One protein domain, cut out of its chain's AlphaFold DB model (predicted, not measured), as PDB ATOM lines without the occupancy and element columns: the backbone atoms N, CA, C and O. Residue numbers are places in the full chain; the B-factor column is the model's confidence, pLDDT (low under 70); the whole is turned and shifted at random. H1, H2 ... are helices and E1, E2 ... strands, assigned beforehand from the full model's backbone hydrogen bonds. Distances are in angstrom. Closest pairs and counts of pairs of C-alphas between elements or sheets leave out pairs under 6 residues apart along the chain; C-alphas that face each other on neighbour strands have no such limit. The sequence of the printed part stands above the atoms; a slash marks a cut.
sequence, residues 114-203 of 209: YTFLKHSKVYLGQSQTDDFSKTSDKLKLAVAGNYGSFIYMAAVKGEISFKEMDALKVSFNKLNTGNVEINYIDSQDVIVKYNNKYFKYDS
ATOM      1  N   TYR A 114     158.408 159.167 144.617       87.62
ATOM      2  CA  TYR A 114     157.585 158.994 145.798       87.62
ATOM      3  C   TYR A 114     156.631 157.799 145.634       87.62
ATOM      4  O   TYR A 114     156.052 157.598 144.566       87.62
ATOM      5  N   THR A 115     156.465 157.020 146.701       92.62
ATOM      6  CA  THR A 115     155.528 155.887 146.761       92.62
ATOM      7  C   THR A 115     154.845 155.887 148.119       92.62
ATOM      8  O   THR A 115     155.516 156.130 149.131       92.62
ATOM      9  N   PHE A 116     153.559 155.558 148.162       93.00
ATOM     10  CA  PHE A 116     152.805 155.489 149.415       93.00
ATOM     11  C   PHE A 116     153.388 154.432 150.365       93.00
ATOM     12  O   PHE A 116     153.454 154.650 151.576       93.00
ATOM     13  N   LEU A 117     153.907 153.327 149.824       95.12
ATOM     14  CA  LEU A 117     154.558 152.275 150.592       95.12
ATOM     15  C   LEU A 117     155.812 152.779 151.316       95.12
ATOM     16  O   LEU A 117     155.987 152.462 152.492       95.12
ATOM     17  N   LYS A 118     156.682 153.559 150.657       93.38
ATOM     18  CA  LYS A 118     157.864 154.152 151.314       93.38
ATOM     19  C   LYS A 118     157.453 155.066 152.470       93.38
ATOM     20  O   LYS A 118     157.894 154.833 153.591       93.38
ATOM     21  N   HIS A 119     156.497 155.967 152.246       93.19
ATOM     22  CA  HIS A 119     156.006 156.848 153.308       93.19
ATOM     23  C   HIS A 119     155.369 156.051 154.465       93.19
ATOM     24  O   HIS A 119     155.606 156.341 155.637       93.19
ATOM     25  N   SER A 120     154.642 154.963 154.185       95.25
ATOM     26  CA  SER A 120     154.117 154.095 155.253       95.25
ATOM     27  C   SER A 120     155.224 153.517 156.151       95.25
ATOM     28  O   SER A 120     155.029 153.369 157.358       95.25
ATOM     29  N   LYS A 121     156.416 153.236 155.604       96.31
ATOM     30  CA  LYS A 121     157.558 152.738 156.388       96.31
ATOM     31  C   LYS A 121     158.099 153.799 157.342       96.31
ATOM     32  O   LYS A 121     158.516 153.436 158.439       96.31
ATOM     33  N   VAL A 122     158.011 155.079 156.978       96.31
ATOM     34  CA  VAL A 122     158.369 156.195 157.866       96.31
ATOM     35  C   VAL A 122     157.458 156.226 159.094       96.31
ATOM     36  O   VAL A 122     157.943 156.231 160.228       96.31
ATOM     37  N   TYR A 123     156.138 156.130 158.899       96.50
ATOM     38  CA  TYR A 123     155.187 156.031 160.014       96.50
ATOM     39  C   TYR A 123     155.382 154.766 160.860       96.50
ATOM     40  O   TYR A 123     155.249 154.824 162.083       96.50
ATOM     41  N   LEU A 124     155.714 153.628 160.239       97.81
ATOM     42  CA  LEU A 124     156.024 152.397 160.969       97.81
ATOM     43  C   LEU A 124     157.283 152.553 161.832       97.81
ATOM     44  O   LEU A 124     157.272 152.160 162.993       97.81
ATOM     45  N   GLY A 125     158.350 153.142 161.294       97.56
ATOM     46  CA  GLY A 125     159.569 153.401 162.057       97.56
ATOM     47  C   GLY A 125     159.333 154.377 163.206       97.56
ATOM     48  O   GLY A 125     159.730 154.110 164.338       97.56
ATOM     49  N   GLN A 126     158.590 155.461 162.957       97.38
ATOM     50  CA  GLN A 126     158.175 156.397 164.002       97.38
ATOM     51  C   GLN A 126     157.418 155.683 165.132       97.38
ATOM     52  O   GLN A 126     157.695 155.938 166.310       97.38
ATOM     53  N   SER A 127     156.485 154.787 164.790       98.06
ATOM     54  CA  SER A 127     155.608 154.124 165.760       98.06
ATOM     55  C   SER A 127     156.318 153.097 166.648       98.06
ATOM     56  O   SER A 127     155.775 152.707 167.680       98.06
ATOM     57  N   GLN A 128     157.538 152.690 166.298       97.94
ATOM     58  CA  GLN A 128     158.347 151.726 167.053       97.94
ATOM     59  C   GLN A 128     159.232 152.375 168.131       97.94
ATOM     60  O   GLN A 128     159.960 151.688 168.842       97.94
ATOM     61  N   THR A 129     159.195 153.702 168.268       96.50
ATOM     62  CA  THR A 129     160.135 154.439 169.127       96.50
ATOM     63  C   THR A 129     159.646 154.606 170.566       96.50
ATOM     64  O   THR A 129     158.448 154.697 170.841       96.50
ATOM     65  N   ASP A 130     160.582 154.758 171.503       95.38
ATOM     66  CA  ASP A 130     160.274 155.111 172.895       95.38
ATOM     67  C   ASP A 130     159.587 156.475 173.028       95.38
ATOM     68  O   ASP A 130     158.757 156.664 173.920       95.38
ATOM     69  N   ASP A 131     159.933 157.444 172.173       94.75
ATOM     70  CA  ASP A 131     159.270 158.750 172.178       94.75
ATOM     71  C   ASP A 131     157.799 158.599 171.799       94.75
ATOM     72  O   ASP A 131     156.950 159.151 172.500       94.75
ATOM     73  N   PHE A 132     157.494 157.791 170.772       96.38
ATOM     74  CA  PHE A 132     156.123 157.533 170.336       96.38
ATOM     75  C   PHE A 132     155.244 156.963 171.454       96.38
ATOM     76  O   PHE A 132     154.124 157.438 171.648       96.38
ATOM     77  N   SER A 133     155.759 156.044 172.275       96.56
ATOM     78  CA  SER A 133     155.006 155.486 173.415       96.56
ATOM     79  C   SER A 133     154.469 156.558 174.385       96.56
ATOM     80  O   SER A 133     153.401 156.399 174.990       96.56
ATOM     81  N   LYS A 134     155.180 157.693 174.483       95.56
ATOM     82  CA  LYS A 134     154.921 158.822 175.392       95.56
ATOM     83  C   LYS A 134     154.226 159.999 174.708       95.56
ATOM     84  O   LYS A 134     154.058 161.048 175.335       95.56
ATOM     85  N   THR A 135     153.877 159.871 173.431       94.31
ATOM     86  CA  THR A 135     153.168 160.920 172.692       94.31
ATOM     87  C   THR A 135     151.736 161.080 173.185       94.31
ATOM     88  O   THR A 135     151.169 160.202 173.848       94.31
ATOM     89  N   SER A 136     151.162 162.234 172.875       92.06
ATOM     90  CA  SER A 136     149.753 162.526 173.090       92.06
ATOM     91  C   SER A 136     148.853 161.565 172.313       92.06
ATOM     92  O   SER A 136     149.200 161.084 171.235       92.06
ATOM     93  N   ASP A 137     147.641 161.348 172.824       92.12
ATOM     94  CA  ASP A 137     146.622 160.541 172.145       92.12
ATOM     95  C   ASP A 137     146.356 161.051 170.719       92.12
ATOM     96  O   ASP A 137     146.216 160.260 169.790       92.12
ATOM     97  N   LYS A 138     146.371 162.379 170.529       88.81
ATOM     98  CA  LYS A 138     146.209 163.019 169.218       88.81
ATOM     99  C   LYS A 138     147.270 162.543 168.222       88.81
ATOM    100  O   LYS A 138     146.922 162.169 167.107       88.81
ATOM    101  N   LEU A 139     148.546 162.541 168.615       89.88
ATOM    102  CA  LEU A 139     149.627 162.120 167.725       89.88
ATOM    103  C   LEU A 139     149.624 160.602 167.502       89.88
ATOM    104  O   LEU A 139     149.831 160.165 166.374       89.88
ATOM    105  N   LYS A 140     149.311 159.799 168.526       93.94
ATOM    106  CA  LYS A 140     149.160 158.341 168.377       93.94
ATOM    107  C   LYS A 140     148.114 157.974 167.329       93.94
ATOM    108  O   LYS A 140     148.380 157.158 166.447       93.94
ATOM    109  N   LEU A 141     146.944 158.607 167.413       92.56
ATOM    110  CA  LEU A 141     145.855 158.408 166.461       92.56
ATOM    111  C   LEU A 141     146.237 158.897 165.060       92.56
ATOM    112  O   LEU A 141     145.974 158.191 164.092       92.56
ATOM    113  N   ALA A 142     146.906 160.050 164.948       90.25
ATOM    114  CA  ALA A 142     147.366 160.571 163.661       90.25
ATOM    115  C   ALA A 142     148.382 159.636 162.985       90.25
ATOM    116  O   ALA A 142     148.248 159.351 161.799       90.25
ATOM    117  N   VAL A 143     149.369 159.110 163.717       93.69
ATOM    118  CA  VAL A 143     150.372 158.178 163.168       93.69
ATOM    119  C   VAL A 143     149.724 156.880 162.689       93.69
ATOM    120  O   VAL A 143     150.005 156.434 161.579       93.69
ATOM    121  N   ALA A 144     148.826 156.291 163.484       95.62
ATOM    122  CA  ALA A 144     148.113 155.075 163.086       95.62
ATOM    123  C   ALA A 144     147.178 155.310 161.886       95.62
ATOM    124  O   ALA A 144     147.169 154.514 160.947       95.62
ATOM    125  N   GLY A 145     146.425 156.414 161.893       92.94
ATOM    126  CA  GLY A 145     145.516 156.791 160.809       92.94
ATOM    127  C   GLY A 145     146.245 157.036 159.488       92.94
ATOM    128  O   GLY A 145     145.860 156.485 158.454       92.94
ATOM    129  N   ASN A 146     147.351 157.785 159.527       92.56
ATOM    130  CA  ASN A 146     148.187 158.004 158.350       92.56
ATOM    131  C   ASN A 146     148.818 156.697 157.870       92.56
ATOM    132  O   ASN A 146     148.681 156.382 156.694       92.56
ATOM    133  N   TYR A 147     149.426 155.893 158.750       95.88
ATOM    134  CA  TYR A 147     149.985 154.595 158.354       95.88
ATOM    135  C   TYR A 147     148.960 153.735 157.603       95.88
ATOM    136  O   TYR A 147     149.247 153.269 156.500       95.88
ATOM    137  N   GLY A 148     147.755 153.581 158.169       95.38
ATOM    138  CA  GLY A 148     146.658 152.841 157.544       95.38
ATOM    139  C   GLY A 148     146.267 153.405 156.176       95.38
ATOM    140  O   GLY A 148     146.106 152.652 155.218       95.38
ATOM    141  N   SER A 149     146.196 154.733 156.063       93.06
ATOM    142  CA  SER A 149     145.869 155.420 154.810       93.06
ATOM    143  C   SER A 149     146.946 155.202 153.744       93.06
ATOM    144  O   SER A 149     146.629 154.928 152.590       93.06
ATOM    145  N   PHE A 150     148.226 155.264 154.122       92.94
ATOM    146  CA  PHE A 150     149.342 155.071 153.198       92.94
ATOM    147  C   PHE A 150     149.430 153.628 152.687       92.94
ATOM    148  O   PHE A 150     149.627 153.432 151.490       92.94
ATOM    149  N   ILE A 151     149.227 152.609 153.532       96.00
ATOM    150  CA  ILE A 151     149.212 151.216 153.043       96.00
ATOM    151  C   ILE A 151     147.977 150.912 152.185       96.00
ATOM    152  O   ILE A 151     148.079 150.134 151.237       96.00
ATOM    153  N   TYR A 152     146.838 151.554 152.457       94.50
ATOM    154  CA  TYR A 152     145.663 151.471 151.589       94.50
ATOM    155  C   TYR A 152     145.944 152.074 150.212       94.50
ATOM    156  O   TYR A 152     145.735 151.420 149.192       94.50
ATOM    157  N   MET A 153     146.491 153.290 150.173       92.00
ATOM    158  CA  MET A 153     146.830 153.952 148.914       92.00
ATOM    159  C   MET A 153     147.912 153.202 148.136       92.00
ATOM    160  O   MET A 153     147.821 153.104 146.915       92.00
ATOM    161  N   ALA A 154     148.883 152.595 148.823       94.31
ATOM    162  CA  ALA A 154     149.852 151.703 148.195       94.31
ATOM    163  C   ALA A 154     149.159 150.517 147.498       94.31
ATOM    164  O   ALA A 154     149.515 150.178 146.370       94.31
ATOM    165  N   ALA A 155     148.131 149.924 148.119       94.62
ATOM    166  CA  ALA A 155     147.353 148.853 147.500       94.62
ATOM    167  C   ALA A 155     146.530 149.346 146.297       94.62
ATOM    168  O   ALA A 155     146.555 148.734 145.230       94.62
ATOM    169  N   VAL A 156     145.854 150.492 146.430       92.69
ATOM    170  CA  VAL A 156     145.045 151.100 145.357       92.69
ATOM    171  C   VAL A 156     145.887 151.478 144.139       92.69
ATOM    172  O   VAL A 156     145.458 151.273 143.006       92.69
ATOM    173  N   LYS A 157     147.093 152.018 144.347       92.75
ATOM    174  CA  LYS A 157     148.012 152.394 143.260       92.75
ATOM    175  C   LYS A 157     148.813 151.206 142.708       92.75
ATOM    176  O   LYS A 157     149.627 151.402 141.808       92.75
ATOM    177  N   GLY A 158     148.584 149.991 143.214       94.69
ATOM    178  CA  GLY A 158     149.250 148.773 142.754       94.69
ATOM    179  C   GLY A 158     150.719 148.657 143.170       94.69
ATOM    180  O   GLY A 158     151.469 147.917 142.541       94.69
ATOM    181  N   GLU A 159     151.147 149.384 144.208       96.31
ATOM    182  CA  GLU A 159     152.486 149.243 144.802       96.31
ATOM    183  C   GLU A 159     152.604 147.953 145.630       96.31
ATOM    184  O   GLU A 159     153.690 147.390 145.746       96.31
ATOM    185  N   ILE A 160     151.481 147.498 146.197       97.31
ATOM    186  CA  ILE A 160     151.315 146.233 146.924       97.31
ATOM    187  C   ILE A 160     149.938 145.629 146.613       97.31
ATOM    188  O   ILE A 160     149.048 146.302 146.099       97.31
ATOM    189  N   SER A 161     149.722 144.366 146.965       97.69
ATOM    190  CA  SER A 161     148.388 143.757 146.981       97.69
ATOM    191  C   SER A 161     147.605 144.100 148.259       97.69
ATOM    192  O   SER A 161     148.178 144.379 149.312       97.69
ATOM    193  N   PHE A 162     146.273 143.970 148.223       95.31
ATOM    194  CA  PHE A 162     145.440 144.073 149.435       95.31
ATOM    195  C   PHE A 162     145.796 143.020 150.501       95.31
ATOM    196  O   PHE A 162     145.697 143.289 151.696       95.31
ATOM    197  N   LYS A 163     146.283 141.841 150.092       96.88
ATOM    198  CA  LYS A 163     146.775 140.815 151.026       96.88
ATOM    199  C   LYS A 163     148.036 141.278 151.763       96.88
ATOM    200  O   LYS A 163     148.179 141.028 152.958       96.88
ATOM    201  N   GLU A 164     148.950 141.948 151.065       97.56
ATOM    202  CA  GLU A 164     150.139 142.546 151.680       97.56
ATOM    203  C   GLU A 164     149.769 143.716 152.595       97.56
ATOM    204  O   GLU A 164     150.324 143.817 153.688       97.56
ATOM    205  N   MET A 165     148.787 144.542 152.216       96.69
ATOM    206  CA  MET A 165     148.240 145.590 153.087       96.69
ATOM    207  C   MET A 165     147.753 145.011 154.424       96.69
ATOM    208  O   MET A 165     148.113 145.525 155.484       96.69
ATOM    209  N   ASP A 166     146.994 143.912 154.408       96.25
ATOM    210  CA  ASP A 166     146.539 143.265 155.643       96.25
ATOM    211  C   ASP A 166     147.700 142.745 156.504       96.25
ATOM    212  O   ASP A 166     147.681 142.899 157.730       96.25
ATOM    213  N   ALA A 167     148.744 142.186 155.887       97.56
ATOM    214  CA  ALA A 167     149.940 141.745 156.603       97.56
ATOM    215  C   ALA A 167     150.711 142.921 157.237       97.56
ATOM    216  O   ALA A 167     151.202 142.816 158.368       97.56
ATOM    217  N   LEU A 168     150.787 144.058 156.540       97.88
ATOM    218  CA  LEU A 168     151.396 145.293 157.037       97.88
ATOM    219  C   LEU A 168     150.603 145.877 158.216       97.88
ATOM    220  O   LEU A 168     151.193 146.173 159.256       97.88
ATOM    221  N   LYS A 169     149.269 145.928 158.122       97.50
ATOM    222  CA  LYS A 169     148.371 146.317 159.225       97.50
ATOM    223  C   LYS A 169     148.627 145.486 160.488       97.50
ATOM    224  O   LYS A 169     148.822 146.041 161.569       97.50
ATOM    225  N   VAL A 170     148.680 144.156 160.357       97.19
ATOM    226  CA  VAL A 170     148.976 143.247 161.482       97.19
ATOM    227  C   VAL A 170     150.365 143.518 162.064       97.19
ATOM    228  O   VAL A 170     150.535 143.538 163.284       97.19
ATOM    229  N   SER A 171     151.354 143.769 161.203       96.38
ATOM    230  CA  SER A 171     152.722 144.075 161.629       96.38
ATOM    231  C   SER A 171     152.790 145.378 162.428       96.38
ATOM    232  O   SER A 171     153.392 145.400 163.499       96.38
ATOM    233  N   PHE A 172     152.119 146.441 161.978       98.00
ATOM    234  CA  PHE A 172     152.026 147.696 162.725       98.00
ATOM    235  C   PHE A 172     151.374 147.501 164.096       98.00
ATOM    236  O   PHE A 172     151.925 147.944 165.105       98.00
ATOM    237  N   ASN A 173     150.246 146.787 164.160       97.81
ATOM    238  CA  ASN A 173     149.532 146.526 165.417       97.81
ATOM    239  C   ASN A 173     150.397 145.770 166.434       97.81
ATOM    240  O   ASN A 173     150.262 145.985 167.635       97.81
ATOM    241  N   LYS A 174     151.299 144.903 165.961       97.25
ATOM    242  CA  LYS A 174     152.228 144.154 166.813       97.25
ATOM    243  C   LYS A 174     153.434 144.980 167.268       97.25
ATOM    244  O   LYS A 174     153.936 144.751 168.364       97.25
ATOM    245  N   LEU A 175     153.951 145.849 166.402       96.88
ATOM    246  CA  LEU A 175     155.258 146.488 166.593       96.88
ATOM    247  C   LEU A 175     155.180 147.891 167.198       96.88
ATOM    248  O   LEU A 175     156.176 148.357 167.746       96.88
ATOM    249  N   ASN A 176     154.042 148.581 167.088       97.62
ATOM    250  CA  ASN A 176     153.946 149.941 167.605       97.62
ATOM    251  C   ASN A 176     154.008 149.975 169.143       97.62
ATOM    252  O   ASN A 176     153.408 149.154 169.832       97.62
ATOM    253  N   THR A 177     154.690 150.980 169.685       97.75
ATOM    254  CA  THR A 177     154.860 151.188 171.133       97.75
ATOM    255  C   THR A 177     153.768 152.077 171.739       97.75
ATOM    256  O   THR A 177     153.739 152.308 172.948       97.75
ATOM    257  N   GLY A 178     152.867 152.611 170.906       95.44
ATOM    258  CA  GLY A 178     151.813 153.545 171.304       95.44
ATOM    259  C   GLY A 178     150.558 152.883 171.871       95.44
ATOM    260  O   GLY A 178     149.677 153.605 172.342       95.44
ATOM    261  N   ASN A 179     150.478 151.548 171.842       94.62
ATOM    262  CA  ASN A 179     149.282 150.760 172.167       94.62
ATOM    263  C   ASN A 179     148.052 151.180 171.344       94.62
ATOM    264  O   ASN A 179     146.927 151.183 171.847       94.62
ATOM    265  N   VAL A 180     148.273 151.560 170.083       95.50
ATOM    266  CA  VAL A 180     147.216 151.842 169.104       95.50
ATOM    267  C   VAL A 180     147.063 150.666 168.153       95.50
ATOM    268  O   VAL A 180     148.038 150.016 167.785       95.50
ATOM    269  N   GLU A 181     145.833 150.390 167.746       96.88
ATOM    270  CA  GLU A 181     145.510 149.267 166.873       96.88
ATOM    271  C   GLU A 181     144.715 149.780 165.674       96.88
ATOM    272  O   GLU A 181     143.675 150.409 165.833       96.88
ATOM    273  N   ILE A 182     145.167 149.502 164.458       96.44
ATOM    274  CA  ILE A 182     144.358 149.704 163.261       96.44
ATOM    275  C   ILE A 182     143.431 148.499 163.144       96.44
ATOM    276  O   ILE A 182     143.858 147.395 162.797       96.44
ATOM    277  N   ASN A 183     142.164 148.714 163.480       92.44
ATOM    278  CA  ASN A 183     141.147 147.673 163.509       92.44
ATOM    279  C   ASN A 183     140.630 147.368 162.100       92.44
ATOM    280  O   ASN A 183     140.392 146.214 161.751       92.44
ATOM    281  N   TYR A 184     140.448 148.407 161.287       88.31
ATOM    282  CA  TYR A 184     139.849 148.291 159.963       88.31
ATOM    283  C   TYR A 184     140.349 149.403 159.037       88.31
ATOM    284  O   TYR A 184     140.672 150.498 159.497       88.31
ATOM    285  N   ILE A 185     140.446 149.082 157.750       87.38
ATOM    286  CA  ILE A 185     140.880 149.973 156.675       87.38
ATOM    287  C   ILE A 185     139.957 149.700 155.491       87.38
ATOM    288  O   ILE A 185     139.855 148.547 155.067       87.38
ATOM    289  N   ASP A 186     139.324 150.736 154.952       80.69
ATOM    290  CA  ASP A 186     138.626 150.665 153.671       80.69
ATOM    291  C   ASP A 186     138.846 151.905 152.806       80.69
ATOM    292  O   ASP A 186     139.756 152.696 153.045       80.69
ATOM    293  N   SER A 187     138.035 152.033 151.755       73.56
ATOM    294  CA  SER A 187     138.156 153.086 150.756       73.56
ATOM    295  C   SER A 187     137.877 154.495 151.244       73.56
ATOM    296  O   SER A 187     138.174 155.439 150.512       73.56
ATOM    297  N   GLN A 188     137.303 154.657 152.434       71.50
ATOM    298  CA  GLN A 188     136.993 155.967 152.989       71.50
ATOM    299  C   GLN A 188     137.622 156.156 154.364       71.50
ATOM    300  O   GLN A 188     138.069 157.265 154.662       71.50
ATOM    301  N   ASP A 189     137.755 155.086 155.147       83.88
ATOM    302  CA  ASP A 189     138.004 155.182 156.574       83.88
ATOM    303  C   ASP A 189     139.149 154.274 157.033       83.88
ATOM    304  O   ASP A 189     139.237 153.089 156.704       83.88
ATOM    305  N   VAL A 190     139.985 154.818 157.916       88.81
ATOM    306  CA  VAL A 190     140.848 154.034 158.801       88.81
ATOM    307  C   VAL A 190     140.248 154.085 160.199       88.81
ATOM    308  O   VAL A 190     140.133 155.150 160.807       88.81
ATOM    309  N   ILE A 191     139.870 152.927 160.736       93.12
ATOM    310  CA  ILE A 191     139.345 152.813 162.096       93.12
ATOM    311  C   ILE A 191     140.472 152.394 163.030       93.12
ATOM    312  O   ILE A 191     140.945 151.253 163.001       93.12
ATOM    313  N   VAL A 192     140.866 153.318 163.901       93.31
ATOM    314  CA  VAL A 192     141.884 153.107 164.929       93.31
ATOM    315  C   VAL A 192     141.202 152.836 166.264       93.31
ATOM    316  O   VAL A 192     140.361 153.606 166.723       93.31
ATOM    317  N   LYS A 193     141.575 151.744 166.919       94.44
ATOM    318  CA  LYS A 193     141.189 151.412 168.282       94.44
ATOM    319  C   LYS A 193     142.288 151.841 169.251       94.44
ATOM    320  O   LYS A 193     143.462 151.523 169.073       94.44
ATOM    321  N   TYR A 194     141.894 152.551 170.300       93.62
ATOM    322  CA  TYR A 194     142.787 153.010 171.360       93.62
ATOM    323  C   TYR A 194     142.007 153.156 172.669       93.62
ATOM    324  O   TYR A 194     140.901 153.695 172.672       93.62
ATOM    325  N   ASN A 195     142.550 152.654 173.784       92.19
ATOM    326  CA  ASN A 195     141.886 152.675 175.098       92.19
ATOM    327  C   ASN A 195     140.423 152.174 175.063       92.19
ATOM    328  O   ASN A 195     139.530 152.794 175.640       92.19
ATOM    329  N   ASN A 196     140.174 151.063 174.357       90.19
ATOM    330  CA  ASN A 196     138.844 150.463 174.144       90.19
ATOM    331  C   ASN A 196     137.812 151.369 173.444       90.19
ATOM    332  O   ASN A 196     136.613 151.108 173.514       90.19
ATOM    333  N   LYS A 197     138.260 152.421 172.753       92.38
ATOM    334  CA  LYS A 197     137.429 153.289 171.912       92.38
ATOM    335  C   LYS A 197     137.864 153.187 170.459       92.38
ATOM    336  O   LYS A 197     139.027 152.900 170.189       92.38
ATOM    337  N   TYR A 198     136.933 153.456 169.552       91.88
ATOM    338  CA  TYR A 198     137.167 153.481 168.112       91.88
ATOM    339  C   TYR A 198     137.153 154.921 167.612       91.88
ATOM    340  O   TYR A 198     136.277 155.706 167.976       91.88
ATOM    341  N   PHE A 199     138.130 155.251 166.781       90.06
ATOM    342  CA  PHE A 199     138.334 156.560 166.188       90.06
ATOM    343  C   PHE A 199     138.384 156.390 164.680       90.06
ATOM    344  O   PHE A 199     139.139 155.564 164.168       90.06
ATOM    345  N   LYS A 200     137.568 157.171 163.982       88.62
ATOM    346  CA  LYS A 200     137.597 157.250 162.529       88.62
ATOM    347  C   LYS A 200     138.627 158.293 162.112       88.62
ATOM    348  O   LYS A 200     138.608 159.413 162.621       88.62
ATOM    349  N   TYR A 201     139.517 157.896 161.218       81.81
ATOM    350  CA  TYR A 201     140.440 158.769 160.515       81.81
ATOM    351  C   TYR A 201     140.054 158.729 159.041       81.81
ATOM    352  O   TYR A 201     140.010 157.647 158.450       81.81
ATOM    353  N   ASP A 202     139.728 159.886 158.475       73.75
ATOM    354  CA  ASP A 202     139.377 159.968 157.063       73.75
ATOM    355  C   ASP A 202     140.635 159.648 156.254       73.75
ATOM    356  O   ASP A 202     141.677 160.290 156.407       73.75
ATOM    357  N   SER A 203     140.562 158.581 155.459       61.06
ATOM    358  CA  SER A 203     141.705 158.149 154.662       61.06
ATOM    359  C   SER A 203     142.075 159.218 153.637       61.06
ATOM    360  O   SER A 203     141.236 160.019 153.218       61.06
TER     361      SER A 203
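What this domain is: This is residues 114 to 203 of the 209 residues of an uncharacterized protein of Bacteroidales bacterium (UniProt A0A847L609). The long helix H3 forms the core, with H1 packed on one side of it and a small three-stranded sheet, E1 to E3, covering another side, while H4 runs alongside and closes a triangle of three helices. H1, H3 and H4 make an up-and-down bundle, each running against the one before it in the chain, and the short helix H2 sits at one end. The printed part has 90 residues, with four named helices followed by three named strands, in the order H1 H2 H3 H4 E1 E2 E3; the sheet's order is E1 - E2 - E3, antiparallel, and the class is mixed, helices and strands. The whole is compact, with a radius of gyration of the C-alphas of 11.9 A, and spans 34 by 23 by 19 A, only just elongated.

Where its parts are: H1, residues 116 to 127, begins with C-alpha 116 at (152.805, 155.489, 149.415) and is 16.6 A long. H2 is residues 130 to 133, 5.3 A. H3, residues 137 to 156, is the longest helix at 28.4 A, from C-alpha 137 at (146.622, 160.541, 172.145). H4, residues 162 to 175, is 19.9 A long. The strands are E1, residues 181 to 185, 11.2 A; E2, residues 189 to 194, 15.7 A; and E3, residues 197 to 202, 16.4 A, ending with C-alpha 202 at (139.377, 159.968, 157.063).

How they stand to each other: H1 and H3 touch at a shallow tilt of 26 degrees, opposite ways, the closest C-alphas being those of Phe 116 and Ala 154, 5.0 A apart. H3 and H4 form a helical hairpin at a shallow tilt of 23 degrees; the closest C-alphas are those of Ala 155 and Phe 162, 5.5 A. H1 and H4 only just touch, only at their ends, with 3 pairs of C-alphas within 8 A, the closest being Leu 124 and Phe 172 at 6.4 A. H2 is close to H1 but not clearly touching, the C-alphas of Gln 126 and Phe 132 being 6.8 A apart. H3 is on the sheet at a height of 8.0 A, making two layers, helix on one face of a sheet; it runs slantwise to the strands, at 37 degrees to E2 on the local plane. H4 only grazes the sheet, with residues 165 to 174. The strands form a meander, each the antiparallel neighbour of the one before. In the hairpin of E1 and E2, N 193 and O 181 are 2.7 A apart; in that of E2 and E3, N 192 and O 199 are 2.8 A apart, both within hydrogen-bond range. In H1, H3 and H4 every O i to N i+4 pair is within hydrogen-bond range; H2 is too short for such a pair. H1 and H2 are apart from the strands.

The domain as a whole: The two C-alphas farthest apart, those of Tyr 114 and Asn 196, are 35.0 A apart. The printed part has no cut, and its six links between named elements are tight. The mean pLDDT of the printed part is 93.0, and residue 203 is under 70.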